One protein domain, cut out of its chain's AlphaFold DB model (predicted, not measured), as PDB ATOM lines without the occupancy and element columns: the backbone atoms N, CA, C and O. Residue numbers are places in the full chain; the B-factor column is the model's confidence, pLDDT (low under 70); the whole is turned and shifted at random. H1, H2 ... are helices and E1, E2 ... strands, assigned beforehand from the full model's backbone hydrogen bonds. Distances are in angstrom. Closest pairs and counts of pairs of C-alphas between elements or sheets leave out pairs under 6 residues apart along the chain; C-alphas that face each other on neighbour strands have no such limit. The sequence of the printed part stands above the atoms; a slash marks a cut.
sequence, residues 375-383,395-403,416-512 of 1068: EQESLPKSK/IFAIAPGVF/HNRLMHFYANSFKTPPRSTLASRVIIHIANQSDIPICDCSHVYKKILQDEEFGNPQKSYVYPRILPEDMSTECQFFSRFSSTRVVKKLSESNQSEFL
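AT A GLANCE: This is residues 375 to 383, 395 to 403 and 416 to 512 of the 1068 residues of an uncharacterized protein of Macrostomum lignano (UniProt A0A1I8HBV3). With little regular structure, this is a body mostly of loops, with the small hairpin E2 and E3 toward one end and the helix H1 and short strand E1 away from it. The order of the 115 printed residues' named elements is E1, H1, E2, E3; E2 and E3 make an antiparallel sheet. The class is mixed, with only 21 residues in named elements. It is compact, radius of gyration of the C-alphas 14.5 A, spanning 46 by 33 by 23 A.

IN THESE COORDINATES: E2, residues 487 to 490, spans 9.8 A; E3, residues 499 to 502, spans 10.2 A, ending at C-alpha 502 (242.503, 273.261, 464.924). H1, residues 457 to 466, spans 14.8 A. E1, residues 440 to 442, spans 6.8 A from C-alpha 440 (258.055, 283.476, 465.731).

HOW THE PARTS SIT: In the hairpin, N 488 and O 501 are 2.8 A apart, within hydrogen-bond range; the directions differ by 142 degrees. H1 has every O i to N i+4 pair within range. E1 pairs with no named strand; its residues 440 to 441 pair parallel with residues 478 to 479. E1 and H1 are apart, as are H1 and E3.

THE WHOLE: Cuts leave C-alphas 383 and 395 23.6 A apart, and 403 and 416 19.6 A. Links E1 to H1 and H1 to E2 are long. Residues 493 to 496 have pLDDT under 70.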
ATOM      1  N   GLU A 375     248.773 300.002 461.107       93.62
ATOM      2  CA  GLU A 375     248.909 300.669 459.807       93.62
ATOM      3  C   GLU A 375     250.382 300.730 459.361       93.62
ATOM      4  O   GLU A 375     251.297 300.479 460.149       93.62
ATOM      5  N   GLN A 376     250.626 301.078 458.091       87.25
ATOM      6  CA  GLN A 376     251.971 301.077 457.488       87.25
ATOM      7  C   GLN A 376     252.986 301.963 458.230       87.25
ATOM      8  O   GLN A 376     254.183 301.678 458.227       87.25
ATOM      9  N   GLU A 377     252.494 303.027 458.862       84.50
ATOM     10  CA  GLU A 377     253.271 304.062 459.555       84.50
ATOM     11  C   GLU A 377     253.172 303.928 461.091       84.50
ATOM     12  O   GLU A 377     253.672 304.772 461.838       84.50
ATOM     13  N   SER A 378     252.516 302.870 461.595       90.81
ATOM     14  CA  SER A 378     252.390 302.631 463.038       90.81
ATOM     15  C   SER A 378     253.706 302.159 463.658       90.81
ATOM     16  O   SER A 378     254.154 302.714 464.665       90.81
ATOM     17  N   LEU A 379     254.335 301.138 463.067       93.62
ATOM     18  CA  LEU A 379     255.548 300.514 463.604       93.62
ATOM     19  C   LEU A 379     256.814 301.365 463.356       93.62
ATOM     20  O   LEU A 379     256.905 302.066 462.348       93.62
ATOM     21  N   PRO A 380     257.831 301.283 464.238       91.75
ATOM     22  CA  PRO A 380     259.132 301.912 464.010       91.75
ATOM     23  C   PRO A 380     259.830 301.385 462.752       91.75
ATOM     24  O   PRO A 380     259.938 300.172 462.578       91.75
ATOM     25  N   LYS A 381     260.451 302.258 461.947       87.44
ATOM     26  CA  LYS A 381     261.347 301.842 460.842       87.44
ATOM     27  C   LYS A 381     262.731 301.412 461.357       87.44
ATOM     28  O   LYS A 381     263.763 301.815 460.818       87.44
ATOM     29  N   SER A 382     262.780 300.608 462.427       94.12
ATOM     30  CA  SER A 382     264.040 300.116 462.990       94.12
ATOM     31  C   SER A 382     264.418 298.729 462.492       94.12
ATOM     32  O   SER A 382     263.793 297.723 462.817       94.12
ATOM     33  N   LYS A 383     265.570 298.670 461.825       94.56
ATOM     34  CA  LYS A 383     266.264 297.424 461.482       94.56
ATOM     35  C   LYS A 383     266.820 296.677 462.704       94.56
ATOM     36  O   LYS A 383     267.272 295.547 462.562       94.56
ATOM     37  N   ILE A 395     242.992 294.286 468.125       97.56
ATOM     38  CA  ILE A 395     243.451 294.351 466.738       97.56
ATOM     39  C   ILE A 395     242.586 293.431 465.884       97.56
ATOM     40  O   ILE A 395     242.549 292.227 466.128       97.56
ATOM     41  N   PHE A 396     241.905 294.001 464.888       95.62
ATOM     42  CA  PHE A 396     241.096 293.252 463.920       95.62
ATOM     43  C   PHE A 396     241.662 293.301 462.493       95.62
ATOM     44  O   PHE A 396     241.288 292.471 461.667       95.62
ATOM     45  N   ALA A 397     242.583 294.229 462.204       94.94
ATOM     46  CA  ALA A 397     243.286 294.312 460.927       94.94
ATOM     47  C   ALA A 397     244.759 294.733 461.089       94.94
ATOM     48  O   ALA A 397     245.120 295.526 461.961       94.94
ATOM     49  N   ILE A 398     245.607 294.210 460.202       96.81
ATOM     50  CA  ILE A 398     247.040 294.515 460.100       96.81
ATOM     51  C   ILE A 398     247.344 294.804 458.627       96.81
ATOM     52  O   ILE A 398     246.956 294.019 457.756       96.81
ATOM     53  N   ALA A 399     248.000 295.926 458.334       95.75
ATOM     54  CA  ALA A 399     248.302 296.325 456.963       95.75
ATOM     55  C   ALA A 399     249.324 295.379 456.275       95.75
ATOM     56  O   ALA A 399     250.158 294.770 456.951       95.75
ATOM     57  N   PRO A 400     249.278 295.228 454.937       95.00
ATOM     58  CA  PRO A 400     250.230 294.403 454.191       95.00
ATOM     59  C   PRO A 400     251.696 294.824 454.387       95.00
ATOM     60  O   PRO A 400     252.042 295.984 454.208       95.00
ATOM     61  N   GLY A 401     252.577 293.870 454.689       92.19
ATOM     62  CA  GLY A 401     254.028 294.074 454.691       92.19
ATOM     63  C   GLY A 401     254.602 294.908 455.845       92.19
ATOM     64  O   GLY A 401     255.776 295.276 455.790       92.19
ATOM     65  N   VAL A 402     253.833 295.202 456.904       95.06
ATOM     66  CA  VAL A 402     254.293 296.039 458.039       95.06
ATOM     67  C   VAL A 402     255.548 295.514 458.749       95.06
ATOM     68  O   VAL A 402     256.291 296.307 459.323       95.06
ATOM     69  N   PHE A 403     255.820 294.205 458.693       95.81
ATOM     70  CA  PHE A 403     256.992 293.600 459.335       95.81
ATOM     71  C   PHE A 403     258.193 293.390 458.390       95.81
ATOM     72  O   PHE A 403     259.283 293.070 458.863       95.81
ATOM     73  N   HIS A 416     245.201 287.083 472.356       96.81
ATOM     74  CA  HIS A 416     244.085 287.833 472.960       96.81
ATOM     75  C   HIS A 416     243.675 289.107 472.184       96.81
ATOM     76  O   HIS A 416     243.393 290.149 472.775       96.81
ATOM     77  N   ASN A 417     243.639 289.020 470.849       98.00
ATOM     78  CA  ASN A 417     243.193 290.084 469.940       98.00
ATOM     79  C   ASN A 417     241.856 289.723 469.246       98.00
ATOM     80  O   ASN A 417     241.065 288.954 469.791       98.00
ATOM     81  N   ARG A 418     241.540 290.339 468.094       96.56
ATOM     82  CA  ARG A 418     240.255 290.222 467.370       96.56
ATOM     83  C   ARG A 418     240.434 289.886 465.882       96.56
ATOM     84  O   ARG A 418     239.644 290.314 465.038       96.56
ATOM     85  N   LEU A 419     241.511 289.181 465.536       95.00
ATOM     86  CA  LEU A 419     241.887 288.891 464.153       95.00
ATOM     87  C   LEU A 419     240.994 287.797 463.552       95.00
ATOM     88  O   LEU A 419     241.252 286.609 463.718       95.00
ATOM     89  N   MET A 420     239.967 288.200 462.796       92.69
ATOM     90  CA  MET A 420     239.108 287.258 462.060       92.69
ATOM     91  C   MET A 420     239.777 286.650 460.817       92.69
ATOM     92  O   MET A 420     239.320 285.618 460.342       92.69
ATOM     93  N   HIS A 421     240.833 287.263 460.270       91.75
ATOM     94  CA  HIS A 421     241.577 286.750 459.112       91.75
ATOM     95  C   HIS A 421     243.080 286.981 459.292       91.75
ATOM     96  O   HIS A 421     243.504 288.096 459.603       91.75
ATOM     97  N   PHE A 422     243.900 285.964 459.008       93.94
ATOM     98  CA  PHE A 422     245.362 286.079 459.040       93.94
ATOM     99  C   PHE A 422     245.958 286.172 457.630       93.94
ATOM    100  O   PHE A 422     246.627 285.249 457.170       93.94
ATOM    101  N   TYR A 423     245.701 287.267 456.910       93.56
ATOM    102  CA  TYR A 423     246.129 287.410 455.512       93.56
ATOM    103  C   TYR A 423     247.651 287.297 455.335       93.56
ATOM    104  O   TYR A 423     248.413 288.071 455.914       93.56
ATOM    105  N   ALA A 424     248.103 286.398 454.458       93.50
ATOM    106  CA  ALA A 424     249.517 286.095 454.228       93.50
ATOM    107  C   ALA A 424     250.373 287.336 453.923       93.50
ATOM    108  O   ALA A 424     251.519 287.405 454.351       93.50
ATOM    109  N   ASN A 425     249.817 288.342 453.236       92.56
ATOM    110  CA  ASN A 425     250.512 289.603 452.956       92.56
ATOM    111  C   ASN A 425     250.697 290.497 454.198       92.56
ATOM    112  O   ASN A 425     251.696 291.203 454.273       92.56
ATOM    113  N   SER A 426     249.786 290.471 455.174       95.75
ATOM    114  CA  SER A 426     249.918 291.210 456.444       95.75
ATOM    115  C   SER A 426     250.969 290.597 457.371       95.75
ATOM    116  O   SER A 426     251.549 291.291 458.201       95.75
ATOM    117  N   PHE A 427     251.250 289.305 457.194       96.12
ATOM    118  CA  PHE A 427     252.200 288.529 457.988       96.12
ATOM    119  C   PHE A 427     253.490 288.185 457.232       96.12
ATOM    120  O   PHE A 427     254.190 287.247 457.603       96.12
ATOM    121  N   LYS A 428     253.837 288.942 456.186       95.38
ATOM    122  CA  LYS A 428     255.174 288.871 455.584       95.38
ATOM    123  C   LYS A 428     256.213 289.492 456.510       95.38
ATOM    124  O   LYS A 428     256.004 290.557 457.085       95.38
ATOM    125  N   THR A 429     257.340 288.807 456.628       95.75
ATOM    126  CA  THR A 429     258.460 289.107 457.524       95.75
ATOM    127  C   THR A 429     259.771 289.167 456.724       95.75
ATOM    128  O   THR A 429     259.783 288.773 455.552       95.75
ATOM    129  N   PRO A 430     260.883 289.674 457.293       94.81
ATOM    130  CA  PRO A 430     262.147 289.775 456.568       94.81
ATOM    131  C   PRO A 430     262.644 288.386 456.135       94.81
ATOM    132  O   PRO A 430     262.502 287.433 456.903       94.81
ATOM    133  N   PRO A 431     263.270 288.247 454.952       94.12
ATOM    134  CA  PRO A 431     263.687 286.950 454.430       94.12
ATOM    135  C   PRO A 431     264.707 286.253 455.343       94.12
ATOM    136  O   PRO A 431     265.710 286.835 455.769       94.12
ATOM    137  N   ARG A 432     264.458 284.971 455.618       93.12
ATOM    138  CA  ARG A 432     265.289 284.088 456.447       93.12
ATOM    139  C   ARG A 432     265.833 282.927 455.620       93.12
ATOM    140  O   ARG A 432     265.155 282.421 454.732       93.12
ATOM    141  N   SER A 433     267.058 282.492 455.920       90.06
ATOM    142  CA  SER A 433     267.774 281.464 455.144       90.06
ATOM    143  C   SER A 433     267.433 280.020 455.537       90.06
ATOM    144  O   SER A 433     267.795 279.077 454.831       90.06
ATOM    145  N   THR A 434     266.746 279.824 456.667       89.12
ATOM    146  CA  THR A 434     266.339 278.508 457.185       89.12
ATOM    147  C   THR A 434     264.967 278.586 457.852       89.12
ATOM    148  O   THR A 434     264.640 279.593 458.477       89.12
ATOM    149  N   LEU A 435     264.200 277.491 457.810       87.88
ATOM    150  CA  LEU A 435     262.904 277.378 458.498       87.88
ATOM    151  C   LEU A 435     263.016 277.704 460.003       87.88
ATOM    152  O   LEU A 435     262.190 278.422 460.558       87.88
ATOM    153  N   ALA A 436     264.092 277.248 460.655       88.38
ATOM    154  CA  ALA A 436     264.344 277.475 462.080       88.38
ATOM    155  C   ALA A 436     264.704 278.931 462.446       88.38
ATOM    156  O   ALA A 436     264.612 279.292 463.618       88.38
ATOM    157  N   SER A 437     265.104 279.767 461.477       90.12
ATOM    158  CA  SER A 437     265.402 281.196 461.690       90.12
ATOM    159  C   SER A 437     264.229 282.129 461.366       90.12
ATOM    160  O   SER A 437     264.363 283.345 461.517       90.12
ATOM    161  N   ARG A 438     263.069 281.582 460.969       94.75
ATOM    162  CA  ARG A 438     261.810 282.330 460.827       94.75
ATOM    163  C   ARG A 438     261.443 283.073 462.110       94.75
ATOM    164  O   ARG A 438     261.610 282.542 463.215       94.75
ATOM    165  N   VAL A 439     260.868 284.261 461.926       96.31
ATOM    166  CA  VAL A 439     260.214 285.038 462.986       96.31
ATOM    167  C   VAL A 439     259.141 284.171 463.643       96.31
ATOM    168  O   VAL A 439     258.353 283.535 462.942       96.31
ATOM    169  N   ILE A 440     259.128 284.118 464.972       97.00
ATOM    170  CA  ILE A 440     258.055 283.476 465.731       97.00
ATOM    171  C   ILE A 440     256.874 284.439 465.793       97.00
ATOM    172  O   ILE A 440     257.045 285.615 466.128       97.00
ATOM    173  N   ILE A 441     255.680 283.929 465.499       96.12
ATOM    174  CA  ILE A 441     254.439 284.663 465.717       96.12
ATOM    175  C   ILE A 441     253.502 283.906 466.654       96.12
ATOM    176  O   ILE A 441     253.311 282.697 466.516       96.12
ATOM    177  N   HIS A 442     252.923 284.647 467.594       95.94
ATOM    178  CA  HIS A 442     251.898 284.177 468.519       95.94
ATOM    179  C   HIS A 442     250.548 284.804 468.140       95.94
ATOM    180  O   HIS A 442     250.463 286.017 467.948       95.94
ATOM    181  N   ILE A 443     249.519 283.972 467.983       93.88
ATOM    182  CA  ILE A 443     248.218 284.277 467.367       93.88
ATOM    183  C   ILE A 443     247.009 283.644 468.082       93.88
ATOM    184  O   ILE A 443     245.875 283.974 467.738       93.88
ATOM    185  N   ALA A 444     247.203 282.746 469.050       94.31
ATOM    186  CA  ALA A 444     246.114 282.064 469.756       94.31
ATOM    187  C   ALA A 444     245.173 283.004 470.547       94.31
ATOM    188  O   ALA A 444     245.438 284.191 470.757       94.31
ATOM    189  N   ASN A 445     244.055 282.445 471.022       94.38
ATOM    190  CA  ASN A 445     243.073 283.107 471.892       94.38
ATOM    191  C   ASN A 445     242.434 284.395 471.319       94.38
ATOM    192  O   ASN A 445     242.146 285.322 472.076       94.38
ATOM    193  N   GLN A 446     242.198 284.475 470.004       95.81
ATOM    194  CA  GLN A 446     241.399 285.564 469.416       95.81
ATOM    195  C   GLN A 446     239.951 285.552 469.952       95.81
ATOM    196  O   GLN A 446     239.435 284.499 470.324       95.81
ATOM    197  N   SER A 447     239.282 286.711 469.987       94.31
ATOM    198  CA  SER A 447     237.909 286.840 470.515       94.31
ATOM    199  C   SER A 447     236.841 286.098 469.715       94.31
ATOM    200  O   SER A 447     235.796 285.749 470.261       94.31
ATOM    201  N   ASP A 448     237.104 285.884 468.431       92.62
ATOM    202  CA  ASP A 448     236.206 285.293 467.449       92.62
ATOM    203  C   ASP A 448     237.008 284.240 466.675       92.62
ATOM    204  O   ASP A 448     238.165 284.490 466.334       92.62
ATOM    205  N   ILE A 449     236.420 283.067 466.405       93.25
ATOM    206  CA  ILE A 449     237.126 281.964 465.728       93.25
ATOM    207  C   ILE A 449     237.539 282.433 464.316       93.25
ATOM    208  O   ILE A 449     236.638 282.718 463.518       93.25
ATOM    209  N   PRO A 450     238.844 282.514 463.983       94.06
ATOM    210  CA  PRO A 450     239.320 283.057 462.710       94.06
ATOM    211  C   PRO A 450     238.865 282.256 461.488       94.06
ATOM    212  O   PRO A 450     238.452 281.104 461.594       94.06
ATOM    213  N   ILE A 451     238.964 282.856 460.305       92.56
ATOM    214  CA  ILE A 451     238.574 282.266 459.024       92.56
ATOM    215  C   ILE A 451     239.835 281.819 458.277       92.56
ATOM    216  O   ILE A 451     240.670 282.634 457.882       92.56
ATOM    217  N   CYS A 452     239.952 280.511 458.057       93.38
ATOM    218  CA  CYS A 452     241.054 279.881 457.338       93.38
ATOM    219  C   CYS A 452     240.738 279.784 455.839       93.38
ATOM    220  O   CYS A 452     240.552 278.704 455.279       93.38
ATOM    221  N   ASP A 453     240.654 280.949 455.194       91.75
ATOM    222  CA  ASP A 453     240.466 281.062 453.746       91.75
ATOM    223  C   ASP A 453     241.774 280.851 452.950       91.75
ATOM    224  O   ASP A 453     242.859 280.686 453.512       91.75
ATOM    225  N   CYS A 454     241.696 280.863 451.617       89.75
ATOM    226  CA  CYS A 454     242.858 280.639 450.750       89.75
ATOM    227  C   CYS A 454     243.995 281.668 450.903       89.75
ATOM    228  O   CYS A 454     245.132 281.366 450.537       89.75
ATOM    229  N   SER A 455     243.712 282.848 451.465       90.75
ATOM    230  CA  SER A 455     244.687 283.908 451.745       90.75
ATOM    231  C   SER A 455     245.338 283.780 453.130       90.75
ATOM    232  O   SER A 455     246.171 284.620 453.480       90.75
ATOM    233  N   HIS A 456     244.981 282.773 453.934       93.94
ATOM    234  CA  HIS A 456     245.492 282.584 455.294       93.94
ATOM    235  C   HIS A 456     246.994 282.238 455.315       93.94
ATOM    236  O   HIS A 456     247.454 281.335 454.613       93.94
ATOM    237  N   VAL A 457     247.773 282.918 456.166       94.44
ATOM    238  CA  VAL A 457     249.243 282.804 456.237       94.44
ATOM    239  C   VAL A 457     249.719 281.367 456.445       94.44
ATOM    240  O   VAL A 457     250.707 280.961 455.836       94.44
ATOM    241  N   TYR A 458     248.994 280.568 457.234       93.69
ATOM    242  CA  TYR A 458     249.399 279.193 457.536       93.69
ATOM    243  C   TYR A 458     249.477 278.295 456.289       93.69
ATOM    244  O   TYR A 458     250.388 277.476 456.202       93.69
ATOM    245  N   LYS A 459     248.654 278.533 455.252       91.38
ATOM    246  CA  LYS A 459     248.785 277.824 453.965       91.38
ATOM    247  C   LYS A 459     250.170 278.036 453.342       91.38
ATOM    248  O   LYS A 459     250.755 277.105 452.800       91.38
ATOM    249  N   LYS A 460     250.721 279.252 453.441       91.00
ATOM    250  CA  LYS A 460     252.061 279.583 452.925       91.00
ATOM    251  C   LYS A 460     253.191 279.030 453.791       91.00
ATOM    252  O   LYS A 460     254.238 278.683 453.254       91.00
ATOM    253  N   ILE A 461     252.962 278.892 455.098       91.81
ATOM    254  CA  ILE A 461     253.894 278.227 456.019       91.81
ATOM    255  C   ILE A 461     254.024 276.741 455.644       91.81
ATOM    256  O   ILE A 461     255.148 276.291 455.433       91.81
ATOM    257  N   LEU A 462     252.894 276.043 455.451       89.31
ATOM    258  CA  LEU A 462     252.837 274.649 454.987       89.31
ATOM    259  C   LEU A 462     253.493 274.460 453.605       89.31
ATOM    260  O   LEU A 462     254.309 273.559 453.432       89.31
ATOM    261  N   GLN A 463     253.212 275.345 452.635       87.00
ATOM    262  CA  GLN A 463     253.804 275.275 451.287       87.00
ATOM    263  C   GLN A 463     255.341 275.339 451.295       87.00
ATOM    264  O   GLN A 463     255.997 274.526 450.643       87.00
ATOM    265  N   ASP A 464     255.919 276.269 452.056       88.12
ATOM    266  CA  ASP A 464     257.374 276.380 452.248       88.12
ATOM    267  C   ASP A 464     257.976 275.167 453.002       88.12
ATOM    268  O   ASP A 464     259.175 274.916 452.872       88.12
ATOM    269  N   GLU A 465     257.193 274.458 453.828       86.81
ATOM    270  CA  GLU A 465     257.652 273.344 454.678       86.81
ATOM    271  C   GLU A 465     257.580 271.978 453.978       86.81
ATOM    272  O   GLU A 465     258.511 271.187 454.117       86.81
ATOM    273  N   GLU A 466     256.536 271.716 453.187       84.06
ATOM    274  CA  GLU A 466     256.395 270.471 452.412       84.06
ATOM    275  C   GLU A 466     257.309 270.430 451.181       84.06
ATOM    276  O   GLU A 466     257.964 269.420 450.925       84.06
ATOM    277  N   PHE A 467     257.353 271.519 450.406       78.56
ATOM    278  CA  PHE A 467     258.057 271.553 449.117       78.56
ATOM    279  C   PHE A 467     259.442 272.206 449.199       78.56
ATOM    280  O   PHE A 467     260.286 271.983 448.328       78.56
ATOM    281  N   GLY A 468     259.694 272.992 450.250       74.50
ATOM    282  CA  GLY A 468     260.896 273.807 450.385       74.50
ATOM    283  C   GLY A 468     260.889 275.028 449.458       74.50
ATOM    284  O   GLY A 468     260.377 275.005 448.342       74.50
ATOM    285  N   ASN A 469     261.521 276.116 449.894       73.50
ATOM    286  CA  ASN A 469     261.693 277.296 449.051       73.50
ATOM    287  C   ASN A 469     262.948 277.127 448.161       73.50
ATOM    288  O   ASN A 469     264.051 277.044 448.715       73.50
ATOM    289  N   PRO A 470     262.855 277.123 446.812       73.38
ATOM    290  CA  PRO A 470     264.013 276.867 445.943       73.38
ATOM    291  C   PRO A 470     265.148 277.892 446.083       73.38
ATOM    292  O   PRO A 470     266.312 277.562 445.866       73.38
ATOM    293  N   GLN A 471     264.822 279.126 446.479       77.56
ATOM    294  CA  GLN A 471     265.797 280.192 446.739       77.56
ATOM    295  C   GLN A 471     266.272 280.221 448.203       77.56
ATOM    296  O   GLN A 471     267.123 281.037 448.551       77.56
ATOM    297  N   LYS A 472     265.729 279.347 449.065       80.75
ATOM    298  CA  LYS A 472     265.928 279.328 450.527       80.75
ATOM    299  C   LYS A 472     265.675 280.695 451.177       80.75
ATOM    300  O   LYS A 472     266.380 281.076 452.105       80.75
ATOM    301  N   SER A 473     264.681 281.427 450.672       89.44
ATOM    302  CA  SER A 473     264.303 282.765 451.133       89.44
ATOM    303  C   SER A 473     262.903 282.720 451.747       89.44
ATOM    304  O   SER A 473     261.898 282.961 451.079       89.44
ATOM    305  N   TYR A 474     262.839 282.337 453.021       93.00
ATOM    306  CA  TYR A 474     261.590 282.149 453.760       93.00
ATOM    307  C   TYR A 474     261.108 283.496 454.311       93.00
ATOM    308  O   TYR A 474     261.768 284.076 455.171       93.00
ATOM    309  N   VAL A 475     259.975 283.998 453.809       94.62
ATOM    310  CA  VAL A 475     259.394 285.304 454.203       94.62
ATOM    311  C   VAL A 475     258.182 285.184 455.130       94.62
ATOM    312  O   VAL A 475     257.748 286.177 455.710       94.62
ATOM    313  N   TYR A 476     257.630 283.981 455.291       95.56
ATOM    314  CA  TYR A 476     256.521 283.716 456.208       95.56
ATOM    315  C   TYR A 476     257.045 283.268 457.585       95.56
ATOM    316  O   TYR A 476     258.099 282.624 457.648       95.56
ATOM    317  N   PRO A 477     256.349 283.618 458.684       96.12
ATOM    318  CA  PRO A 477     256.770 283.305 460.046       96.12
ATOM    319  C   PRO A 477     256.621 281.810 460.351       96.12
ATOM    320  O   PRO A 477     256.180 281.020 459.519       96.12
ATOM    321  N   ARG A 478     256.975 281.414 461.573       94.31
ATOM    322  CA  ARG A 478     256.620 280.110 462.148       94.31
ATOM    323  C   ARG A 478     255.665 280.298 463.323       94.31
ATOM    324  O   ARG A 478     255.834 281.218 464.121       94.31
ATOM    325  N   ILE A 479     254.693 279.400 463.418       93.00
ATOM    326  CA  ILE A 479     253.766 279.275 464.547       93.00
ATOM    327  C   ILE A 479     254.319 278.171 465.462       93.00
ATOM    328  O   ILE A 479     254.891 277.195 464.970       93.00
ATOM    329  N   LEU A 480     254.220 278.334 466.782       88.75
ATOM    330  CA  LEU A 480     254.687 277.329 467.748       88.75
ATOM    331  C   LEU A 480     253.598 276.280 468.042       88.75
ATOM    332  O   LEU A 480     252.418 276.595 467.898       88.75
ATOM    333  N   PRO A 481     253.947 275.052 468.485       87.94
ATOM    334  CA  PRO A 481     252.973 273.985 468.754       87.94
ATOM    335  C   PRO A 481     251.853 274.373 469.730       87.94
ATOM    336  O   PRO A 481     250.726 273.914 469.572       87.94
ATOM    337  N   GLU A 482     252.149 275.247 470.696       89.50
ATOM    338  CA  GLU A 482     251.177 275.844 471.622       89.50
ATOM    339  C   GLU A 482     250.033 276.543 470.864       89.50
ATOM    340  O   GLU A 482     248.855 276.286 471.113       89.50
ATOM    341  N   ASP A 483     250.380 277.349 469.860       91.88
ATOM    342  CA  ASP A 483     249.457 278.144 469.053       91.88
ATOM    343  C   ASP A 483     248.830 277.359 467.885       91.88
ATOM    344  O   ASP A 483     247.778 277.752 467.377       91.88
ATOM    345  N   MET A 484     249.392 276.205 467.498       89.88
ATOM    346  CA  MET A 484     248.757 275.277 466.539       89.88
ATOM    347  C   MET A 484     247.422 274.710 467.055       89.88
ATOM    348  O   MET A 484     246.624 274.201 466.267       89.88
ATOM    349  N   SER A 485     247.167 274.820 468.365       90.12
ATOM    350  CA  SER A 485     245.890 274.470 468.994       90.12
ATOM    351  C   SER A 485     244.734 275.419 468.641       90.12
ATOM    352  O   SER A 485     243.581 275.082 468.902       90.12
ATOM    353  N   THR A 486     245.025 276.578 468.031       91.75
ATOM    354  CA  THR A 486     244.028 277.587 467.640       91.75
ATOM    355  C   THR A 486     242.975 276.994 466.706       91.75
ATOM    356  O   THR A 486     243.303 276.457 465.645       91.75
ATOM    357  N   GLU A 487     241.703 277.116 467.087       94.00
ATOM    358  CA  GLU A 487     240.559 276.763 466.244       94.00
ATOM    359  C   GLU A 487     240.391 277.750 465.083       94.00
ATOM    360  O   GLU A 487     240.611 278.950 465.237       94.00
ATOM    361  N   CYS A 488     239.962 277.256 463.924       94.44
ATOM    362  CA  CYS A 488     239.761 278.043 462.714       94.44
ATOM    363  C   CYS A 488     238.553 277.531 461.915       94.44
ATOM    364  O   CYS A 488     238.282 276.328 461.874       94.44
ATOM    365  N   GLN A 489     237.827 278.442 461.265       93.56
ATOM    366  CA  GLN A 489     236.680 278.153 460.408       93.56
ATOM    367  C   GLN A 489     237.136 277.893 458.966       93.56
ATOM    368  O   GLN A 489     237.647 278.793 458.299       93.56
ATOM    369  N   PHE A 490     236.868 276.694 458.460       90.69
ATOM    370  CA  PHE A 490     237.097 276.279 457.077       90.69
ATOM    371  C   PHE A 490     235.777 276.219 456.296       90.69
ATOM    372  O   PHE A 490     234.712 275.934 456.856       90.69
ATOM    373  N   PHE A 491     235.826 276.467 454.986       82.31
ATOM    374  CA  PHE A 491     234.656 276.335 454.113       82.31
ATOM    375  C   PHE A 491     234.392 274.865 453.770       82.31
ATOM    376  O   PHE A 491     235.310 274.119 453.438       82.31
ATOM    377  N   SER A 492     233.125 274.445 453.827       75.25
ATOM    378  CA  SER A 492     232.723 273.087 453.458       75.25
ATOM    379  C   SER A 492     232.211 273.039 452.024       75.25
ATOM    380  O   SER A 492     231.254 273.732 451.683       75.25
ATOM    381  N   ARG A 493     232.776 272.144 451.205       68.62
ATOM    382  CA  ARG A 493     232.228 271.823 449.874       68.62
ATOM    383  C   ARG A 493     230.840 271.168 449.968       68.62
ATOM    384  O   ARG A 493     230.027 271.319 449.065       68.62
ATOM    385  N   PHE A 494     230.549 270.482 451.076       63.53
ATOM    386  CA  PHE A 494     229.374 269.611 451.236       63.53
ATOM    387  C   PHE A 494     228.299 270.151 452.197       63.53
ATOM    388  O   PHE A 494     227.285 269.493 452.414       63.53
ATOM    389  N   SER A 495     228.501 271.330 452.792       66.12
ATOM    390  CA  SER A 495     227.533 271.980 453.687       66.12
ATOM    391  C   SER A 495     227.506 273.491 453.461       66.12
ATOM    392  O   SER A 495     228.488 274.071 453.002       66.12
ATOM    393  N   SER A 496     226.402 274.144 453.825       64.50
ATOM    394  CA  SER A 496     226.321 275.604 453.973       64.50
ATOM    395  C   SER A 496     226.935 276.109 455.288       64.50
ATOM    396  O   SER A 496     227.123 277.311 455.463       64.50
ATOM    397  N   THR A 497     227.264 275.209 456.220       71.31
ATOM    398  CA  THR A 497     227.962 275.528 457.472       71.31
ATOM    399  C   THR A 497     229.474 275.399 457.306       71.31
ATOM    400  O   THR A 497     229.965 274.390 456.793       71.31
ATOM    401  N   ARG A 498     230.228 276.375 457.824       83.00
ATOM    402  CA  ARG A 498     231.681 276.242 458.002       83.00
ATOM    403  C   ARG A 498     232.005 275.149 459.023       83.00
ATOM    404  O   ARG A 498     231.228 274.910 459.945       83.00
ATOM    405  N   VAL A 499     233.152 274.501 458.848       89.00
ATOM    406  CA  VAL A 499     233.677 273.473 459.758       89.00
ATOM    407  C   VAL A 499     234.744 274.113 460.635       89.00
ATOM    408  O   VAL A 499     235.622 274.796 460.118       89.00
ATOM    409  N   VAL A 500     234.681 273.897 461.948       93.00
ATOM    410  CA  VAL A 500     235.744 274.315 462.871       93.00
ATOM    411  C   VAL A 500     236.723 273.155 463.062       93.00
ATOM    412  O   VAL A 500     236.296 272.027 463.308       93.00
ATOM    413  N   LYS A 501     238.021 273.434 462.934       92.69
ATOM    414  CA  LYS A 501     239.140 272.519 463.228       92.69
ATOM    415  C   LYS A 501     240.284 273.291 463.881       92.69
ATOM    416  O   LYS A 501     240.351 274.507 463.709       92.69
ATOM    417  N   LYS A 502     241.229 272.620 464.542       93.12
ATOM    418  CA  LYS A 502     242.503 273.261 464.924       93.12
ATOM    419  C   LYS A 502     243.412 273.432 463.707       93.12
ATOM    420  O   LYS A 502     243.337 272.644 462.763       93.12
ATOM    421  N   LEU A 503     244.329 274.401 463.742       91.62
ATOM    422  CA  LEU A 503     245.358 274.551 462.700       91.62
ATOM    423  C   LEU A 503     246.175 273.258 462.521       91.62
ATOM    424  O   LEU A 503     246.393 272.837 461.386       91.62
ATOM    425  N   SER A 504     246.516 272.567 463.616       89.62
ATOM    426  CA  SER A 504     247.200 271.259 463.604       89.62
ATOM    427  C   SER A 504     246.448 270.119 462.897       89.62
ATOM    428  O   SER A 504     247.031 269.067 462.661       89.62
ATOM    429  N   GLU A 505     245.155 270.288 462.611       91.31
ATOM    430  CA  GLU A 505     244.251 269.275 462.035       91.31
ATOM    431  C   GLU A 505     243.858 269.611 460.578       91.31
ATOM    432  O   GLU A 505     242.964 268.980 460.001       91.31
ATOM    433  N   SER A 506     244.494 270.634 459.994       89.00
ATOM    434  CA  SER A 506     244.169 271.189 458.676       89.00
ATOM    435  C   SER A 506     245.151 270.762 457.580       89.00
ATOM    436  O   SER A 506     246.299 270.411 457.845       89.00
ATOM    437  N   ASN A 507     244.692 270.802 456.328       86.44
ATOM    438  CA  ASN A 507     245.477 270.469 455.134       86.44
ATOM    439  C   ASN A 507     245.398 271.627 454.118       86.44
ATOM    440  O   ASN A 507     244.388 272.331 454.059       86.44
ATOM    441  N   GLN A 508     246.429 271.826 453.290       85.19
ATOM    442  CA  GLN A 508     246.520 272.927 452.317       85.19
ATOM    443  C   GLN A 508     245.304 273.039 451.379       85.19
ATOM    444  O   GLN A 508     244.950 274.143 450.961       85.19
ATOM    445  N   SER A 509     244.668 271.910 451.055       84.06
ATOM    446  CA  SER A 509     243.496 271.800 450.176       84.06
ATOM    447  C   SER A 509     242.172 272.254 450.808       84.06
ATOM    448  O   SER A 509     241.173 272.384 450.095       84.06
ATOM    449  N   GLU A 510     242.152 272.513 452.120       88.44
ATOM    450  CA  GLU A 510     240.985 273.021 452.862       88.44
ATOM    451  C   GLU A 510     240.955 274.558 452.926       88.44
ATOM    452  O   GLU A 510     239.902 275.155 453.155       88.44
ATOM    453  N   PHE A 511     242.092 275.212 452.663       91.38
ATOM    454  CA  PHE A 511     242.228 276.670 452.592       91.38
ATOM    455  C   PHE A 511     241.669 277.203 451.262       91.38
ATOM    456  O   PHE A 511     242.407 277.470 450.302       91.38
ATOM    457  N   LEU A 512     240.342 277.337 451.224       89.50
ATOM    458  CA  LEU A 512     239.545 277.808 450.090       89.50
ATOM    459  C   LEU A 512     238.987 279.216 450.346       89.50
ATOM    460  O   LEU A 512     238.641 279.571 451.468       89.50
TER     461      LEU A 512